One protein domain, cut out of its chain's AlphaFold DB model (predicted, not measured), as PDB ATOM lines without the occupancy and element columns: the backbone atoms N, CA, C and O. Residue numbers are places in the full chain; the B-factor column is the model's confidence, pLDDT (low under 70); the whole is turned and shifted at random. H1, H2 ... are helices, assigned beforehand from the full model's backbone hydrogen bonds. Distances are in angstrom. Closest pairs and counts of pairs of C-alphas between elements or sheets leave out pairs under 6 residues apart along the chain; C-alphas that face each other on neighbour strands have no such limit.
ATOM      1  N   LEU A 194       4.394  40.224 -34.003       59.00
ATOM      2  CA  LEU A 194       4.062  38.834 -33.652       59.00
ATOM      3  C   LEU A 194       2.602  38.638 -33.247       59.00
ATOM      4  O   LEU A 194       2.178  37.500 -33.083       59.00
ATOM      5  N   ALA A 195       1.821  39.715 -33.123       63.06
ATOM      6  CA  ALA A 195       0.398  39.632 -32.802       63.06
ATOM      7  C   ALA A 195      -0.352  38.648 -33.723       63.06
ATOM      8  O   ALA A 195      -1.187  37.899 -33.235       63.06
ATOM      9  N   GLY A 196       0.012  38.586 -35.013       66.62
ATOM     10  CA  GLY A 196      -0.507  37.577 -35.944       66.62
ATOM     11  C   GLY A 196      -0.154  36.143 -35.532       66.62
ATOM     12  O   GLY A 196      -1.036  35.310 -35.431       66.62
ATOM     13  N   LYS A 197       1.102  35.869 -35.154       73.00
ATOM     14  CA  LYS A 197       1.532  34.517 -34.749       73.00
ATOM     15  C   LYS A 197       0.895  34.039 -33.443       73.00
ATOM     16  O   LYS A 197       0.572  32.865 -33.323       73.00
ATOM     17  N   PHE A 198       0.707  34.931 -32.467       77.56
ATOM     18  CA  PHE A 198      -0.024  34.595 -31.237       77.56
ATOM     19  C   PHE A 198      -1.501  34.294 -31.520       77.56
ATOM     20  O   PHE A 198      -2.078  33.392 -30.912       77.56
ATOM     21  N   ASN A 199      -2.103  35.039 -32.448       81.62
ATOM     22  CA  ASN A 199      -3.469  34.824 -32.905       81.62
ATOM     23  C   ASN A 199      -3.617  33.475 -33.625       81.62
ATOM     24  O   ASN A 199      -4.517  32.709 -33.283       81.62
ATOM     25  N   ASP A 200      -2.692  33.159 -34.530       84.31
ATOM     26  CA  ASP A 200      -2.626  31.889 -35.255       84.31
ATOM     27  C   ASP A 200      -2.492  30.702 -34.294       84.31
ATOM     28  O   ASP A 200      -3.287  29.769 -34.347       84.31
ATOM     29  N   ALA A 201      -1.559  30.771 -33.338       86.81
ATOM     30  CA  ALA A 201      -1.396  29.733 -32.319       86.81
ATOM     31  C   ALA A 201      -2.640  29.570 -31.437       86.81
ATOM     32  O   ALA A 201      -3.037  28.453 -31.114       86.81
ATOM     33  N   THR A 202      -3.300  30.675 -31.078       89.19
ATOM     34  CA  THR A 202      -4.552  30.627 -30.308       89.19
ATOM     35  C   THR A 202      -5.665  29.950 -31.108       89.19
ATOM     36  O   THR A 202      -6.410  29.145 -30.553       89.19
ATOM     37  N   ALA A 203      -5.779  30.246 -32.405       90.00
ATOM     38  CA  ALA A 203      -6.748  29.601 -33.282       90.00
ATOM     39  C   ALA A 203      -6.451  28.107 -33.455       90.00
ATOM     40  O   ALA A 203      -7.357  27.285 -33.324       90.00
ATOM     41  N   GLU A 204      -5.188  27.754 -33.694       91.25
ATOM     42  CA  GLU A 204      -4.736  26.375 -33.866       91.25
ATOM     43  C   GLU A 204      -4.974  25.527 -32.616       91.25
ATOM     44  O   GLU A 204      -5.538  24.437 -32.708       91.25
ATOM     45  N   PHE A 205      -4.650  26.062 -31.438       92.81
ATOM     46  CA  PHE A 205      -4.968  25.444 -30.151       92.81
ATOM     47  C   PHE A 205      -6.462  25.129 -30.024       92.81
ATOM     48  O   PHE A 205      -6.841  24.002 -29.706       92.81
ATOM     49  N   CYS A 206      -7.324  26.108 -30.323       93.38
ATOM     50  CA  CYS A 206      -8.771  25.916 -30.262       93.38
ATOM     51  C   CYS A 206      -9.251  24.858 -31.267       93.38
ATOM     52  O   CYS A 206     -10.096  24.035 -30.922       93.38
ATOM     53  N   LEU A 207      -8.722  24.856 -32.495       91.81
ATOM     54  CA  LEU A 207      -9.116  23.903 -33.536       91.81
ATOM     55  C   LEU A 207      -8.707  22.467 -33.202       91.81
ATOM     56  O   LEU A 207      -9.535  21.570 -33.349       91.81
ATOM     57  N   ARG A 208      -7.491  22.243 -32.688       91.88
ATOM     58  CA  ARG A 208      -7.044  20.896 -32.289       91.88
ATOM     59  C   ARG A 208      -7.897  20.333 -31.153       91.88
ATOM     60  O   ARG A 208      -8.273  19.166 -31.183       91.88
ATOM     61  N   ILE A 209      -8.289  21.167 -30.188       94.94
ATOM     62  CA  ILE A 209      -9.213  20.754 -29.119       94.94
ATOM     63  C   ILE A 209     -10.645  20.566 -29.654       94.94
ATOM     64  O   ILE A 209     -11.365  19.685 -29.186       94.94
ATOM     65  N   CYS A 210     -11.072  21.359 -30.643       93.38
ATOM     66  CA  CYS A 210     -12.412  21.281 -31.237       93.38
ATOM     67  C   CYS A 210     -12.727  19.889 -31.793       93.38
ATOM     68  O   CYS A 210     -13.835  19.392 -31.587       93.38
ATOM     69  N   GLU A 211     -11.767  19.250 -32.462       89.81
ATOM     70  CA  GLU A 211     -11.957  17.910 -33.024       89.81
ATOM     71  C   GLU A 211     -12.259  16.875 -31.937       89.81
ATOM     72  O   GLU A 211     -13.251  16.152 -32.051       89.81
ATOM     73  N   TYR A 212     -11.483  16.883 -30.851       94.25
ATOM     74  CA  TYR A 212     -11.721  16.029 -29.688       94.25
ATOM     75  C   TYR A 212     -13.088  16.307 -29.045       94.25
ATOM     76  O   TYR A 212     -13.873  15.383 -28.852       94.25
ATOM     77  N   LEU A 213     -13.430  17.577 -28.786       95.12
ATOM     78  CA  LEU A 213     -14.724  17.941 -28.188       95.12
ATOM     79  C   LEU A 213     -15.912  17.456 -29.033       95.12
ATOM     80  O   LEU A 213     -16.883  16.920 -28.511       95.12
ATOM     81  N   ASN A 214     -15.833  17.603 -30.355       92.56
ATOM     82  CA  ASN A 214     -16.929  17.221 -31.243       92.56
ATOM     83  C   ASN A 214     -17.142  15.703 -31.321       92.56
ATOM     84  O   ASN A 214     -18.254  15.254 -31.623       92.56
ATOM     85  N   LYS A 215     -16.084  14.917 -31.109       92.31
ATOM     86  CA  LYS A 215     -16.112  13.460 -31.254       92.31
ATOM     87  C   LYS A 215     -16.358  12.744 -29.935       92.31
ATOM     88  O   LYS A 215     -17.209  11.857 -29.910       92.31
ATOM     89  N   GLU A 216     -15.709  13.190 -28.867       94.38
ATOM     90  CA  GLU A 216     -15.647  12.467 -27.596       94.38
ATOM     91  C   GLU A 216     -16.555  13.039 -26.504       94.38
ATOM     92  O   GLU A 216     -16.765  12.373 -25.498       94.38
ATOM     93  N   THR A 217     -17.111  14.248 -26.666       93.12
ATOM     94  CA  THR A 217     -17.826  14.928 -25.569       93.12
ATOM     95  C   THR A 217     -19.225  15.409 -25.952       93.12
ATOM     96  O   THR A 217     -19.657  15.305 -27.102       93.12
ATOM     97  N   SER A 218     -19.972  15.931 -24.977       89.38
ATOM     98  CA  SER A 218     -21.289  16.551 -25.175       89.38
ATOM     99  C   SER A 218     -21.210  17.952 -25.806       89.38
ATOM    100  O   SER A 218     -22.179  18.404 -26.423       89.38
ATOM    101  N   LEU A 219     -20.052  18.626 -25.734       92.19
ATOM    102  CA  LEU A 219     -19.837  19.991 -26.229       92.19
ATOM    103  C   LEU A 219     -19.548  20.017 -27.741       92.19
ATOM    104  O   LEU A 219     -18.498  20.473 -28.201       92.19
ATOM    105  N   LYS A 220     -20.501  19.510 -28.525       87.56
ATOM    106  CA  LYS A 220     -20.366  19.350 -29.976       87.56
ATOM    107  C   LYS A 220     -20.733  20.618 -30.739       87.56
ATOM    108  O   LYS A 220     -21.672  21.341 -30.407       87.56
ATOM    109  N   SER A 221     -20.030  20.843 -31.838       85.56
ATOM    110  CA  SER A 221     -20.383  21.819 -32.855       85.56
ATOM    111  C   SER A 221     -19.977  21.341 -34.246       85.56
ATOM    112  O   SER A 221     -19.151  20.444 -34.401       85.56
ATOM    113  N   ASP A 222     -20.540  21.964 -35.277       72.75
ATOM    114  CA  ASP A 222     -19.947  21.885 -36.603       72.75
ATOM    115  C   ASP A 222     -18.672  22.740 -36.604       72.75
ATOM    116  O   ASP A 222     -18.717  23.946 -36.349       72.75
ATOM    117  N   VAL A 223     -17.535  22.113 -36.929       63.47
ATOM    118  CA  VAL A 223     -16.215  22.755 -37.091       63.47
ATOM    119  C   VAL A 223     -16.298  23.979 -38.017       63.47
ATOM    120  O   VAL A 223     -15.499  24.914 -37.915       63.47
ATOM    121  N   LYS A 224     -17.285  24.013 -38.925       68.06
ATOM    122  CA  LYS A 224     -17.513  25.159 -39.806       68.06
ATOM    123  C   LYS A 224     -18.073  26.386 -39.088       68.06
ATOM    124  O   LYS A 224     -17.695  27.496 -39.465       68.06
ATOM    125  N   THR A 225     -18.942  26.208 -38.094       74.19
ATOM    126  CA  THR A 225     -19.742  27.299 -37.513       74.19
ATOM    127  C   THR A 225     -19.392  27.638 -36.065       74.19
ATOM    128  O   THR A 225     -19.512  28.812 -35.718       74.19
ATOM    129  N   LEU A 226     -18.887  26.676 -35.276       84.56
ATOM    130  CA  LEU A 226     -18.536  26.793 -33.849       84.56
ATOM    131  C   LEU A 226     -19.667  27.372 -32.975       84.56
ATOM    132  O   LEU A 226     -20.058  28.541 -33.071       84.56
ATOM    133  N   SER A 227     -20.178  26.565 -32.049       90.31
ATOM    134  CA  SER A 227     -21.276  26.963 -31.171       90.31
ATOM    135  C   SER A 227     -20.814  28.041 -30.191       90.31
ATOM    136  O   SER A 227     -19.640  28.124 -29.820       90.31
ATOM    137  N   ASN A 228     -21.747  28.885 -29.740       90.38
ATOM    138  CA  ASN A 228     -21.438  29.902 -28.732       90.38
ATOM    139  C   ASN A 228     -20.872  29.279 -27.450       90.38
ATOM    140  O   ASN A 228     -19.994  29.874 -26.829       90.38
ATOM    141  N   ASP A 229     -21.342  28.092 -27.067       92.75
ATOM    142  CA  ASP A 229     -20.860  27.403 -25.872       92.75
ATOM    143  C   ASP A 229     -19.427  26.907 -26.048       92.75
ATOM    144  O   ASP A 229     -18.601  27.156 -25.171       92.75
ATOM    145  N   GLN A 230     -19.088  26.343 -27.211       92.75
ATOM    146  CA  GLN A 230     -17.720  25.926 -27.516       92.75
ATOM    147  C   GLN A 230     -16.763  27.128 -27.597       92.75
ATOM    148  O   GLN A 230     -15.669  27.097 -27.041       92.75
ATOM    149  N   LEU A 231     -17.195  28.247 -28.188       92.50
ATOM    150  CA  LEU A 231     -16.413  29.491 -28.217       92.50
ATOM    151  C   LEU A 231     -16.205  30.085 -26.815       92.50
ATOM    152  O   LEU A 231     -15.125  30.592 -26.505       92.50
ATOM    153  N   ARG A 232     -17.221  30.024 -25.944       92.75
ATOM    154  CA  ARG A 232     -17.099  30.448 -24.541       92.75
ATOM    155  C   ARG A 232     -16.174  29.520 -23.759       92.75
ATOM    156  O   ARG A 232     -15.382  30.024 -22.962       92.75
ATOM    157  N   PHE A 233     -16.236  28.214 -24.009       95.00
ATOM    158  CA  PHE A 233     -15.310  27.238 -23.445       95.00
ATOM    159  C   PHE A 233     -13.873  27.566 -23.856       95.00
ATOM    160  O   PHE A 233     -13.039  27.799 -22.984       95.00
ATOM    161  N   PHE A 234     -13.601  27.725 -25.157       94.00
ATOM    162  CA  PHE A 234     -12.275  28.096 -25.660       94.00
ATOM    163  C   PHE A 234     -11.765  29.401 -25.067       94.00
ATOM    164  O   PHE A 234     -10.616  29.470 -24.637       94.00
ATOM    165  N   ARG A 235     -12.610  30.432 -24.966       91.12
ATOM    166  CA  ARG A 235     -12.244  31.706 -24.328       91.12
ATOM    167  C   ARG A 235     -11.837  31.514 -22.866       91.12
ATOM    168  O   ARG A 235     -10.867  32.115 -22.411       91.12
ATOM    169  N   ARG A 236     -12.584  30.709 -22.106       92.44
ATOM    170  CA  ARG A 236     -12.290  30.459 -20.688       92.44
ATOM    171  C   ARG A 236     -11.025  29.620 -20.526       92.44
ATOM    172  O   ARG A 236     -10.195  29.967 -19.693       92.44
ATOM    173  N   LEU A 237     -10.855  28.592 -21.356       94.56
ATOM    174  CA  LEU A 237      -9.672  27.738 -21.367       94.56
ATOM    175  C   LEU A 237      -8.412  28.536 -21.710       94.56
ATOM    176  O   LEU A 237      -7.453  28.542 -20.949       94.56
ATOM    177  N   THR A 238      -8.435  29.290 -22.808       90.94
ATOM    178  CA  THR A 238      -7.291  30.114 -23.234       90.94
ATOM    179  C   THR A 238      -6.956  31.213 -22.222       90.94
ATOM    180  O   THR A 238      -5.784  31.519 -22.007       90.94
ATOM    181  N   SER A 239      -7.955  31.782 -21.537       88.31
ATOM    182  CA  SER A 239      -7.714  32.720 -20.434       88.31
ATOM    183  C   SER A 239      -7.083  32.045 -19.211       88.31
ATOM    184  O   SER A 239      -6.168  32.614 -18.613       88.31
ATOM    185  N   LEU A 240      -7.543  30.844 -18.844       90.56
ATOM    186  CA  LEU A 240      -6.999  30.072 -17.724       90.56
ATOM    187  C   LEU A 240      -5.542  29.661 -17.977       90.56
ATOM    188  O   LEU A 240      -4.699  29.818 -17.097       90.56
ATOM    189  N   MET A 241      -5.230  29.262 -19.211       89.12
ATOM    190  CA  MET A 241      -3.874  28.953 -19.682       89.12
ATOM    191  C   MET A 241      -2.981  30.194 -19.857       89.12
ATOM    192  O   MET A 241      -1.850  30.076 -20.318       89.12
ATOM    193  N   LYS A 242      -3.468  31.400 -19.522       82.88
ATOM    194  CA  LYS A 242      -2.763  32.684 -19.703       82.88
ATOM    195  C   LYS A 242      -2.318  32.947 -21.161       82.88
ATOM    196  O   LYS A 242      -1.429  33.766 -21.383       82.88
ATOM    197  N   ILE A 243      -2.960  32.311 -22.149       80.44
ATOM    198  CA  ILE A 243      -2.732  32.541 -23.589       80.44
ATOM    199  C   ILE A 243      -3.224  33.939 -23.972       80.44
ATOM    200  O   ILE A 243      -2.512  34.731 -24.589       80.44
ATOM    201  N   ILE A 244      -4.456  34.256 -23.570       72.12
ATOM    202  CA  ILE A 244      -5.075  35.561 -23.797       72.12
ATOM    203  C   ILE A 244      -4.891  36.374 -22.520       72.12
ATOM    204  O   ILE A 244      -5.439  36.049 -21.464       72.12
ATOM    205  N   ASN A 245      -4.072  37.421 -22.609       54.00
ATOM    206  CA  ASN A 245      -3.756  38.271 -21.472       54.00
ATOM    207  C   ASN A 245      -5.001  39.076 -21.063       54.00
ATOM    208  O   ASN A 245      -5.575  39.765 -21.903       54.00
ATOM    209  N   LYS A 246      -5.386  39.044 -19.777       43.91
ATOM    210  CA  LYS A 246      -6.571  39.753 -19.241       43.91
ATOM    211  C   LYS A 246      -6.586  41.262 -19.545       43.91
ATOM    212  O   LYS A 246      -7.646  41.872 -19.498       43.91
ATOM    213  N   ASN A 247      -5.420  41.843 -19.847       37.03
ATOM    214  CA  ASN A 247      -5.224  43.275 -20.091       37.03
ATOM    215  C   ASN A 247      -5.245  43.685 -21.576       37.03
ATOM    216  O   ASN A 247      -5.184  44.878 -21.864       37.03
ATOM    217  N   LYS A 248      -5.291  42.738 -22.522       48.03
ATOM    218  CA  LYS A 248      -5.557  43.039 -23.936       48.03
ATOM    219  C   LYS A 248      -7.039  42.767 -24.166       48.03
ATOM    220  O   LYS A 248      -7.505  41.717 -23.743       48.03
ATOM    221  N   GLU A 249      -7.739  43.750 -24.735       46.00
ATOM    222  CA  GLU A 249      -9.184  43.785 -25.012       46.00
ATOM    223  C   GLU A 249      -9.849  42.406 -24.985       46.00
ATOM    224  O   GLU A 249      -9.451  41.517 -25.738       46.00
ATOM    225  N   GLU A 250     -10.849  42.237 -24.109       53.44
ATOM    226  CA  GLU A 250     -11.607  40.995 -23.961       53.44
ATOM    227  C   GLU A 250     -11.908  40.385 -25.332       53.44
ATOM    228  O   GLU A 250     -12.732  40.899 -26.094       53.44
ATOM    229  N   ILE A 251     -11.256  39.262 -25.647       61.88
ATOM    230  CA  ILE A 251     -11.649  38.448 -26.790       61.88
ATOM    231  C   ILE A 251     -13.044  37.920 -26.458       61.88
ATOM    232  O   ILE A 251     -13.222  36.942 -25.731       61.88
ATOM    233  N   ASN A 252     -14.056  38.646 -26.927       76.06
ATOM    234  CA  ASN A 252     -15.441  38.237 -26.847       76.06
ATOM    235  C   ASN A 252     -15.682  37.057 -27.807       76.06
ATOM    236  O   ASN A 252     -14.820  36.679 -28.605       76.06
ATOM    237  N   VAL A 253     -16.863  36.449 -27.715       83.25
ATOM    238  CA  VAL A 253     -17.222  35.268 -28.521       83.25
ATOM    239  C   VAL A 253     -17.068  35.537 -30.024       83.25
ATOM    240  O   VAL A 253     -16.594  34.669 -30.753       83.25
ATOM    241  N   ASP A 254     -17.393  36.746 -30.484       83.06
ATOM    242  CA  ASP A 254     -17.326  37.108 -31.901       83.06
ATOM    243  C   ASP A 254     -15.894  37.319 -32.400       83.06
ATOM    244  O   ASP A 254     -15.589  37.007 -33.551       83.06
ATOM    245  N   ASN A 255     -15.004  37.825 -31.547       82.50
ATOM    246  CA  ASN A 255     -13.581  37.944 -31.849       82.50
ATOM    247  C   ASN A 255     -12.924  36.563 -31.884       82.50
ATOM    248  O   ASN A 255     -12.170  36.287 -32.813       82.50
ATOM    249  N   MET A 256     -13.266  35.673 -30.943       85.69
ATOM    250  CA  MET A 256     -12.797  34.282 -30.957       85.69
ATOM    251  C   MET A 256     -13.265  33.551 -32.221       85.69
ATOM    252  O   MET A 256     -12.483  32.867 -32.875       85.69
ATOM    253  N   ARG A 257     -14.532  33.740 -32.611       89.62
ATOM    254  CA  ARG A 257     -15.069  33.167 -33.850       89.62
ATOM    255  C   ARG A 257     -14.292  33.656 -35.068       89.62
ATOM    256  O   ARG A 257     -13.873  32.838 -35.878       89.62
ATOM    257  N   ARG A 258     -14.101  34.975 -35.196       87.06
ATOM    258  CA  ARG A 258     -13.350  35.572 -36.311       87.06
ATOM    259  C   ARG A 258     -11.925  35.035 -36.377       87.06
ATOM    260  O   ARG A 258     -11.516  34.584 -37.434       87.06
ATOM    261  N   LEU A 259     -11.231  35.014 -35.241       87.12
ATOM    262  CA  LEU A 259      -9.879  34.480 -35.109       87.12
ATOM    263  C   LEU A 259      -9.772  33.048 -35.659       87.12
ATOM    264  O   LEU A 259      -8.946  32.776 -36.525       87.12
ATOM    265  N   ILE A 260     -10.634  32.147 -35.178       88.50
ATOM    266  CA  ILE A 260     -10.576  30.729 -35.542       88.50
ATOM    267  C   ILE A 260     -10.969  30.508 -37.009       88.50
ATOM    268  O   ILE A 260     -10.312  29.742 -37.714       88.50
ATOM    269  N   ILE A 261     -12.028  31.174 -37.481       87.81
ATOM    270  CA  ILE A 261     -12.501  31.028 -38.864       87.81
ATOM    271  C   ILE A 261     -11.468  31.568 -39.857       87.81
ATOM    272  O   ILE A 261     -11.164  30.873 -40.821       87.81
ATOM    273  N   SER A 262     -10.899  32.753 -39.607       86.50
ATOM    274  CA  SER A 262      -9.869  33.335 -40.475       86.50
ATOM    275  C   SER A 262      -8.650  32.423 -40.592       86.50
ATOM    276  O   SER A 262      -8.255  32.094 -41.704       86.50
ATOM    277  N   TYR A 263      -8.125  31.930 -39.467       88.50
ATOM    278  CA  TYR A 263      -6.981  31.015 -39.476       88.50
ATOM    279  C   TYR A 263      -7.265  29.732 -40.269       88.50
ATOM    280  O   TYR A 263      -6.457  29.292 -41.085       88.50
ATOM    281  N   ARG A 264      -8.444  29.135 -40.059       85.94
ATOM    282  CA  ARG A 264      -8.860  27.922 -40.771       85.94
ATOM    283  C   ARG A 264      -8.936  28.145 -42.279       85.94
ATOM    284  O   ARG A 264      -8.523  27.272 -43.038       85.94
ATOM    285  N   ASP A 265      -9.519  29.261 -42.705       85.44
ATOM    286  CA  ASP A 265      -9.743  29.545 -44.122       85.44
ATOM    287  C   ASP A 265      -8.432  29.914 -44.845       85.44
ATOM    288  O   ASP A 265      -8.309  29.633 -46.031       85.44
ATOM    289  N   GLU A 266      -7.430  30.447 -44.136       84.19
ATOM    290  CA  GLU A 266      -6.076  30.707 -44.660       84.19
ATOM    291  C   GLU A 266      -5.197  29.447 -44.775       84.19
ATOM    292  O   GLU A 266      -4.223  29.437 -45.528       84.19
ATOM    293  N   LYS A 267      -5.509  28.387 -44.019       76.00
ATOM    294  CA  LYS A 267      -4.748  27.122 -43.986       76.00
ATOM    295  C   LYS A 267      -5.282  26.039 -44.932       76.00
ATOM    296  O   LYS A 267      -4.726  24.940 -44.947       76.00
ATOM    297  N   ARG A 268      -6.349  26.325 -45.684       54.94
ATOM    298  CA  ARG A 268      -6.909  25.460 -46.737       54.94
ATOM    299  C   ARG A 268      -6.327  25.791 -48.100       54.94
ATOM    300  O   ARG A 268      -6.145  24.827 -48.875       54.94
TER     301      ARG A 268
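AT A GLANCE: This is residues 194 to 268 of the 268 residues of an uncharacterized protein of Solitalea longa (UniProt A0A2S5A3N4). One long helix, H1, runs across the open side of an L made by two shorter helices, H2 and H3, which meet near their first residues and stand at about a right angle. H1 crosses both arms, most closely H3, while a long loop, residues 241 to 252, goes round the outside from the end of H2 to the beginning of H3. The printed part has 75 residues with three named helices, in the order H1, H2, H3, and no named strand; its class is all helix. It is compact, with a radius of gyration of the C-alphas of 11.7 A, and the C-alphas span 32 by 28 by 18 A.

IN THESE COORDINATES: H1, the longest helix, holds residues 195 to 216 and measures 32.0 A from first to last C-alpha. It begins with C-alpha 195 at (0.398, 39.632, -32.802) and ends with C-alpha 216 at (-15.647, 12.467, -27.596). H2 holds residues 228 to 240 and is 18.2 A long, starting from C-alpha 228 at (-21.438, 29.902, -28.732). H3 holds residues 253 to 266, is 20.1 A long and ends with C-alpha 266 at (-6.076, 30.707, -44.660).

HOW THE PARTS SIT: H1 touches H3 with residues 199 to 207 alone. Their closest C-alphas, those of Ala 203 and Ile 260, are 4.6 A apart, and their lines are about perpendicular at 86 degrees. H1 and H2 only just touch, with 3 pairs of C-alphas within 8 A, and H1 does so with residues 202 to 210 alone. The closest C-alphas of these two, those of Cys 206 and Phe 234, are 6.2 A apart; the helices run opposite ways at a steep tilt of 58 degrees. H3 touches H2 with residues 253 to 257 alone. Their closest C-alphas, those of Leu 231 and Val 253, are 5.8 A apart, and their lines are about perpendicular at 88 degrees. The helix packing is mostly crossed, with 0 of the 3 touching pairs at a shallow tilt. In H2 and H3 every O i to N i+4 pair is within hydrogen-bond range; in H1 17 of 18 are.

THE WHOLE: The two C-alphas farthest apart, those of Leu 194 and Ser 218, are 34.8 A apart. The printed part has no cut and ends at Arg 268, the chain's last residue, with C-alpha 268 at (-6.909, 25.460, -46.737). Both links are long: 11 residues between H1 and H2, and 12 between H2 and H3. The mean pLDDT of the printed part is 82.1; it is under 70 at residues 194 to 196, 223 to 224, 245 to 251 and 268.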